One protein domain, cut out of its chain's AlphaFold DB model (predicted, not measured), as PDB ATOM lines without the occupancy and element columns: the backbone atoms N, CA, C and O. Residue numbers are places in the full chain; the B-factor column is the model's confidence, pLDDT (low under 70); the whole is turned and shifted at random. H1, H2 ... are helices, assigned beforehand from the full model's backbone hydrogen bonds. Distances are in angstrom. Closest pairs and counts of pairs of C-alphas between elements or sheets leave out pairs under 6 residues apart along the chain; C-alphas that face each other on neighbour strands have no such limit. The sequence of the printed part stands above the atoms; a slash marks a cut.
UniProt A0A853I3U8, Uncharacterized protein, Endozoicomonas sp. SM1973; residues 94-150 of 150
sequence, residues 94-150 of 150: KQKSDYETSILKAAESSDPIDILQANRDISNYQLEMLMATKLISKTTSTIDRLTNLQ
ATOM      1  N   LYS A  94      35.412 -20.621 148.438       81.56
ATOM      2  CA  LYS A  94      35.572 -19.374 149.185       81.56
ATOM      3  C   LYS A  94      35.659 -19.628 150.690       81.56
ATOM      4  O   LYS A  94      36.603 -19.163 151.319       81.56
ATOM      5  N   GLN A  95      34.739 -20.419 151.243       75.38
ATOM      6  CA  GLN A  95      34.763 -20.774 152.662       75.38
ATOM      7  C   GLN A  95      36.044 -21.499 153.067       75.38
ATOM      8  O   GLN A  95      36.570 -21.226 154.138       75.38
ATOM      9  N   LYS A  96      36.593 -22.359 152.201       72.06
ATOM     10  CA  LYS A  96      37.890 -23.012 152.417       72.06
ATOM     11  C   LYS A  96      39.011 -21.992 152.630       72.06
ATOM     12  O   LYS A  96      39.826 -22.179 153.523       72.06
ATOM     13  N   SER A  97      39.040 -20.914 151.847       73.56
ATOM     14  CA  SER A  97      40.040 -19.847 151.999       73.56
ATOM     15  C   SER A  97      39.898 -19.106 153.335       73.56
ATOM     16  O   SER A  97      40.900 -18.777 153.973       73.56
ATOM     17  N   ASP A  98      38.661 -18.842 153.761       72.62
ATOM     18  CA  ASP A  98      38.366 -18.153 155.024       72.62
ATOM     19  C   ASP A  98      38.718 -19.044 156.236       72.62
ATOM     20  O   ASP A  98      39.317 -18.592 157.217       72.62
ATOM     21  N   TYR A  99      38.426 -20.338 156.117       71.56
ATOM     22  CA  TYR A  99      38.796 -21.395 157.053       71.56
ATOM     23  C   TYR A  99      40.322 -21.547 157.189       71.56
ATOM     24  O   TYR A  99      40.845 -21.507 158.302       71.56
ATOM     25  N   GLU A 100      41.055 -21.653 156.076       70.69
ATOM     26  CA  GLU A 100      42.520 -21.775 156.074       70.69
ATOM     27  C   GLU A 100      43.183 -20.565 156.739       70.69
ATOM     28  O   GLU A 100      44.114 -20.717 157.529       70.69
ATOM     29  N   THR A 101      42.659 -19.365 156.485       76.69
ATOM     30  CA  THR A 101      43.146 -18.132 157.117       76.69
ATOM     31  C   THR A 101      42.903 -18.143 158.628       76.69
ATOM     32  O   THR A 101      43.778 -17.743 159.396       76.69
ATOM     33  N   SER A 102      41.741 -18.629 159.069       69.38
ATOM     34  CA  SER A 102      41.392 -18.703 160.491       69.38
ATOM     35  C   SER A 102      42.226 -19.742 161.242       69.38
ATOM     36  O   SER A 102      42.641 -19.472 162.367       69.38
ATOM     37  N   ILE A 103      42.570 -20.874 160.613       73.50
ATOM     38  CA  ILE A 103      43.534 -21.821 161.195       73.50
ATOM     39  C   ILE A 103      44.921 -21.207 161.287       73.50
ATOM     40  O   ILE A 103      45.548 -21.322 162.332       73.50
ATOM     41  N   LEU A 104      45.424 -20.581 160.217       74.62
ATOM     42  CA  LEU A 104      46.763 -19.985 160.234       74.62
ATOM     43  C   LEU A 104      46.871 -18.934 161.340       74.62
ATOM     44  O   LEU A 104      47.831 -18.932 162.104       74.62
ATOM     45  N   LYS A 105      45.832 -18.107 161.488       73.25
ATOM     46  CA  LYS A 105      45.740 -17.140 162.577       73.25
ATOM     47  C   LYS A 105      45.704 -17.819 163.947       73.25
ATOM     48  O   LYS A 105      46.402 -17.368 164.840       73.25
ATOM     49  N   ALA A 106      44.928 -18.887 164.122       68.50
ATOM     50  CA  ALA A 106      44.887 -19.641 165.376       68.50
ATOM     51  C   ALA A 106      46.211 -20.359 165.691       68.50
ATOM     52  O   ALA A 106      46.588 -20.433 166.850       68.50
ATOM     53  N   ALA A 107      46.933 -20.841 164.677       69.81
ATOM     54  CA  ALA A 107      48.232 -21.495 164.827       69.81
ATOM     55  C   ALA A 107      49.340 -20.507 165.229       69.81
ATOM     56  O   ALA A 107      50.271 -20.872 165.941       69.81
ATOM     57  N   GLU A 108      49.235 -19.253 164.784       76.38
ATOM     58  CA  GLU A 108      50.130 -18.160 165.182       76.38
ATOM     59  C   GLU A 108      49.658 -17.432 166.454       76.38
ATOM     60  O   GLU A 108      50.400 -16.620 167.013       76.38
ATOM     61  N   SER A 109      48.436 -17.706 166.924       71.31
ATOM     62  CA  SER A 109      47.817 -17.022 168.056       71.31
ATOM     63  C   SER A 109      47.908 -17.849 169.332       71.31
ATOM     64  O   SER A 109      47.642 -19.046 169.366       71.31
ATOM     65  N   SER A 110      48.254 -17.181 170.429       74.12
ATOM     66  CA  SER A 110      48.148 -17.738 171.781       74.12
ATOM     67  C   SER A 110      46.796 -17.410 172.430       74.12
ATOM     68  O   SER A 110      46.599 -17.703 173.609       74.12
ATOM     69  N   ASP A 111      45.881 -16.764 171.692       76.44
ATOM     70  CA  ASP A 111      44.553 -16.401 172.178       76.44
ATOM     71  C   ASP A 111      43.584 -17.591 172.030       76.44
ATOM     72  O   ASP A 111      43.301 -18.032 170.909       76.44
ATOM     73  N   PRO A 112      43.012 -18.107 173.134       71.50
ATOM     74  CA  PRO A 112      42.028 -19.185 173.075       71.50
ATOM     75  C   PRO A 112      40.778 -18.831 172.255       71.50
ATOM     76  O   PRO A 112      40.104 -19.741 171.771       71.50
ATOM     77  N   ILE A 113      40.449 -17.548 172.072       83.69
ATOM     78  CA  ILE A 113      39.325 -17.106 171.235       83.69
ATOM     79  C   ILE A 113      39.594 -17.379 169.754       83.69
ATOM     80  O   ILE A 113      38.686 -17.832 169.054       83.69
ATOM     81  N   ASP A 114      40.825 -17.165 169.284       73.00
ATOM     82  CA  ASP A 114      41.203 -17.453 167.898       73.00
ATOM     83  C   ASP A 114      41.158 -18.967 167.624       73.00
ATOM     84  O   ASP A 114      40.631 -19.398 166.598       73.00
ATOM     85  N   ILE A 115      41.600 -19.787 168.585       73.44
ATOM     86  CA  ILE A 115      41.529 -21.257 168.507       73.44
ATOM     87  C   ILE A 115      40.070 -21.751 168.491       73.44
ATOM     88  O   ILE A 115      39.709 -22.651 167.727       73.44
ATOM     89  N   LEU A 116      39.194 -21.163 169.312       74.69
ATOM     90  CA  LEU A 116      37.766 -21.503 169.329       74.69
ATOM     91  C   LEU A 116      37.062 -21.103 168.030       74.69
ATOM     92  O   LEU A 116      36.175 -21.822 167.565       74.69
ATOM     93  N   GLN A 117      37.446 -19.965 167.455       74.75
ATOM     94  CA  GLN A 117      36.917 -19.497 166.182       74.75
ATOM     95  C   GLN A 117      37.324 -20.442 165.046       74.75
ATOM     96  O   GLN A 117      36.449 -20.919 164.326       74.75
ATOM     97  N   ALA A 118      38.600 -20.831 164.977       69.56
ATOM     98  CA  ALA A 118      39.073 -21.817 164.009       69.56
ATOM     99  C   ALA A 118      38.318 -23.154 164.120       69.56
ATOM    100  O   ALA A 118      37.904 -23.702 163.104       69.56
ATOM    101  N   ASN A 119      38.048 -23.649 165.334       71.31
ATOM    102  CA  ASN A 119      37.257 -24.872 165.537       71.31
ATOM    103  C   ASN A 119      35.821 -24.775 164.997       71.31
ATOM    104  O   ASN A 119      35.292 -25.737 164.429       71.31
ATOM    105  N   ARG A 120      35.173 -23.616 165.157       77.06
ATOM    106  CA  ARG A 120      33.841 -23.375 164.584       77.06
ATOM    107  C   ARG A 120      33.895 -23.340 163.063       77.06
ATOM    108  O   ARG A 120      33.040 -23.943 162.419       77.06
ATOM    109  N   ASP A 121      34.908 -22.688 162.507       72.06
ATOM    110  CA  ASP A 121      35.076 -22.551 161.062       72.06
ATOM    111  C   ASP A 121      35.428 -23.896 160.402       72.06
ATOM    112  O   ASP A 121      34.847 -24.227 159.367       72.06
ATOM    113  N   ILE A 122      36.260 -24.728 161.051       75.00
ATOM    114  CA  ILE A 122      36.507 -26.138 160.686       75.00
ATOM    115  C   ILE A 122      35.179 -26.893 160.588       75.00
ATOM    116  O   ILE A 122      34.866 -27.496 159.560       75.00
ATOM    117  N   SER A 123      34.392 -26.855 161.665       79.50
ATOM    118  CA  SER A 123      33.165 -27.644 161.783       79.50
ATOM    119  C   SER A 123      32.121 -27.233 160.740       79.50
ATOM    120  O   SER A 123      31.484 -28.087 160.121       79.50
ATOM    121  N   ASN A 124      31.964 -25.926 160.513       75.38
ATOM    122  CA  ASN A 124      31.034 -25.391 159.519       75.38
ATOM    123  C   ASN A 124      31.441 -25.800 158.099       75.38
ATOM    124  O   ASN A 124      30.619 -26.349 157.366       75.38
ATOM    125  N   TYR A 125      32.715 -25.615 157.740       72.62
ATOM    126  CA  TYR A 125      33.230 -26.009 156.430       72.62
ATOM    127  C   TYR A 125      33.024 -27.505 156.161       72.62
ATOM    128  O   TYR A 125      32.586 -27.897 155.079       72.62
ATOM    129  N   GLN A 126      33.287 -28.351 157.159       70.75
ATOM    130  CA  GLN A 126      33.092 -29.794 157.040       70.75
ATOM    131  C   GLN A 126      31.621 -30.163 156.819       70.75
ATOM    132  O   GLN A 126      31.314 -30.929 155.904       70.75
ATOM    133  N   LEU A 127      30.699 -29.604 157.610       78.62
ATOM    134  CA  LEU A 127      29.262 -29.846 157.450       78.62
ATOM    135  C   LEU A 127      28.772 -29.450 156.053       78.62
ATOM    136  O   LEU A 127      28.039 -30.207 155.411       78.62
ATOM    137  N   GLU A 128      29.198 -28.289 155.567       74.25
ATOM    138  CA  GLU A 128      28.802 -27.791 154.254       74.25
ATOM    139  C   GLU A 128      29.398 -28.624 153.113       74.25
ATOM    140  O   GLU A 128      28.687 -28.981 152.168       74.25
ATOM    141  N   MET A 129      30.672 -29.016 153.223       73.31
ATOM    142  CA  MET A 129      31.329 -29.893 152.253       73.31
ATOM    143  C   MET A 129      30.603 -31.237 152.142       73.31
ATOM    144  O   MET A 129      30.326 -31.699 151.035       73.31
ATOM    145  N   LEU A 130      30.201 -31.828 153.269       67.25
ATOM    146  CA  LEU A 130      29.452 -33.085 153.290       67.25
ATOM    147  C   LEU A 130      28.088 -32.969 152.600       67.25
ATOM    148  O   LEU A 130      27.704 -33.844 151.814       67.25
ATOM    149  N   MET A 131      27.350 -31.887 152.861       74.69
ATOM    150  CA  MET A 131      26.078 -31.631 152.183       74.69
ATOM    151  C   MET A 131      26.272 -31.489 150.672       74.69
ATOM    152  O   MET A 131      25.504 -32.069 149.897       74.69
ATOM    153  N   ALA A 132      27.319 -30.781 150.250       70.50
ATOM    154  CA  ALA A 132      27.632 -30.611 148.840       70.50
ATOM    155  C   ALA A 132      28.030 -31.916 148.157       70.50
ATOM    156  O   ALA A 132      27.483 -32.236 147.102       70.50
ATOM    157  N   THR A 133      28.902 -32.720 148.768       69.38
ATOM    158  CA  THR A 133      29.280 -34.036 148.237       69.38
ATOM    159  C   THR A 133      28.054 -34.931 148.062       69.38
ATOM    160  O   THR A 133      27.900 -35.584 147.026       69.38
ATOM    161  N   LYS A 134      27.125 -34.923 149.023       67.81
ATOM    162  CA  LYS A 134      25.877 -35.694 148.933       67.81
ATOM    163  C   LYS A 134      24.955 -35.186 147.829       67.81
ATOM    164  O   LYS A 134      24.366 -35.995 147.107       67.81
ATOM    165  N   LEU A 135      24.816 -33.869 147.690       73.75
ATOM    166  CA  LEU A 135      24.012 -33.264 146.632       73.75
ATOM    167  C   LEU A 135      24.573 -33.608 145.250       73.75
ATOM    168  O   LEU A 135      23.810 -34.006 144.370       73.75
ATOM    169  N   ILE A 136      25.894 -33.516 145.079       69.62
ATOM    170  CA  ILE A 136      26.600 -33.888 143.848       69.62
ATOM    171  C   ILE A 136      26.394 -35.379 143.549       69.62
ATOM    172  O   ILE A 136      26.001 -35.730 142.442       69.62
ATOM    173  N   SER A 137      26.553 -36.262 144.538       65.31
ATOM    174  CA  SER A 137      26.339 -37.705 144.361       65.31
ATOM    175  C   SER A 137      24.899 -38.046 143.940       65.31
ATOM    176  O   SER A 137      24.685 -38.808 142.993       65.31
ATOM    177  N   LYS A 138      23.888 -37.437 144.580       67.81
ATOM    178  CA  LYS A 138      22.470 -37.607 144.201       67.81
ATOM    179  C   LYS A 138      22.161 -37.028 142.821       67.81
ATOM    180  O   LYS A 138      21.391 -37.625 142.069       67.81
ATOM    181  N   THR A 139      22.770 -35.895 142.491       70.62
ATOM    182  CA  THR A 139      22.698 -35.244 141.178       70.62
ATOM    183  C   THR A 139      23.196 -36.185 140.089       70.62
ATOM    184  O   THR A 139      22.449 -36.484 139.161       70.62
ATOM    185  N   THR A 140      24.406 -36.721 140.242       71.69
ATOM    186  CA  THR A 140      24.991 -37.683 139.305       71.69
ATOM    187  C   THR A 140      24.112 -38.922 139.171       71.69
ATOM    188  O   THR A 140      23.725 -39.263 138.060       71.69
ATOM    189  N   SER A 141      23.664 -39.522 140.283       72.56
ATOM    190  CA  SER A 141      22.781 -40.696 140.223       72.56
ATOM    191  C   SER A 141      21.442 -40.416 139.530       72.56
ATOM    192  O   SER A 141      20.882 -41.322 138.912       72.56
ATOM    193  N   THR A 142      20.896 -39.203 139.649       68.69
ATOM    194  CA  THR A 142      19.635 -38.822 138.993       68.69
ATOM    195  C   THR A 142      19.848 -38.599 137.499       68.69
ATOM    196  O   THR A 142      19.046 -39.075 136.697       68.69
ATOM    197  N   ILE A 143      20.950 -37.943 137.117       70.62
ATOM    198  CA  ILE A 143      21.357 -37.783 135.714       70.62
ATOM    199  C   ILE A 143      21.597 -39.149 135.064       70.62
ATOM    200  O   ILE A 143      21.094 -39.382 133.967       70.62
ATOM    201  N   ASP A 144      22.301 -40.060 135.738       69.19
ATOM    202  CA  ASP A 144      22.582 -41.407 135.233       69.19
ATOM    203  C   ASP A 144      21.290 -42.200 135.012       69.19
ATOM    204  O   ASP A 144      21.127 -42.858 133.987       69.19
ATOM    205  N   ARG A 145      20.327 -42.110 135.940       68.38
ATOM    206  CA  ARG A 145      19.004 -42.741 135.791       68.38
ATOM    207  C   ARG A 145      18.198 -42.132 134.637       68.38
ATOM    208  O   ARG A 145      17.582 -42.882 133.891       68.38
ATOM    209  N   LEU A 146      18.211 -40.806 134.474       63.31
ATOM    210  CA  LEU A 146      17.548 -40.104 133.363       63.31
ATOM    211  C   LEU A 146      18.180 -40.442 132.005       63.31
ATOM    212  O   LEU A 146      17.462 -40.602 131.023       63.31
ATOM    213  N   THR A 147      19.508 -40.571 131.962       64.50
ATOM    214  CA  THR A 147      20.282 -40.950 130.770       64.50
ATOM    215  C   THR A 147      20.068 -42.414 130.393       64.50
ATOM    216  O   THR A 147      19.896 -42.711 129.220       64.50
ATOM    217  N   ASN A 148      20.016 -43.328 131.365       61.47
ATOM    218  CA  ASN A 148      19.775 -44.756 131.118       61.47
ATOM    219  C   ASN A 148      18.315 -45.088 130.743       61.47
ATOM    220  O   ASN A 148      18.014 -46.240 130.441       61.47
ATOM    221  N   LEU A 149      17.405 -44.109 130.816       53.59
ATOM    222  CA  LEU A 149      16.005 -44.226 130.391       53.59
ATOM    223  C   LEU A 149      15.759 -43.720 128.953       53.59
ATOM    224  O   LEU A 149      14.612 -43.758 128.501       53.59
ATOM    225  N   GLN A 150      16.798 -43.253 128.249       45.69
ATOM    226  CA  GLN A 150      16.792 -42.938 126.811       45.69
ATOM    227  C   GLN A 150      17.337 -44.110 125.992       45.69
ATOM    228  O   GLN A 150      16.844 -44.286 124.854       45.69
TER     229      GLN A 150
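What this domain is: This is residues 94 to 150 of the 150 residues of an uncharacterized protein of Endozoicomonas sp. SM1973 (UniProt A0A853I3U8). One long helix, H2, makes the long axis, and a shorter helix, H1, folds back along its first part as a lopsided helical hairpin; residues 130 to 150 stick out beyond it as a free arm. The printed part has 57 residues with two named helices, H1 then H2, and no named strand: all helix. It is extended, a rod of 60 by 14 by 11 A, with a radius of gyration of the C-alphas of 17.7 A.

How they stand to each other: H2, residues 112 to 147, touches H1, residues 94 to 108, with residues 114 to 125 alone. Their closest C-alphas, those of Ile 115 and Ala 106, are 4.9 A apart. The two helices form a hairpin, at a shallow tilt of 27 degrees, opposite ways. In H1 and H2 every O i to N i+4 pair is within hydrogen-bond range.

Where its parts are: H2 is 52.3 A long, from C-alpha 112 at (42.028, -19.185, 173.075) to C-alpha 147 at (20.282, -40.950, 130.770). H1 is 21.7 A long and begins at C-alpha 94 at (35.572, -19.374, 149.185).

The domain as a whole: The two C-alphas farthest apart, those of Ser 110 and Gln 150, are 60.3 A apart. The printed part has no cut, and the link from H1 to H2 is tight. Mean pLDDT of the printed part is 71.4; 18 residues are under 70, among them 144 to 150.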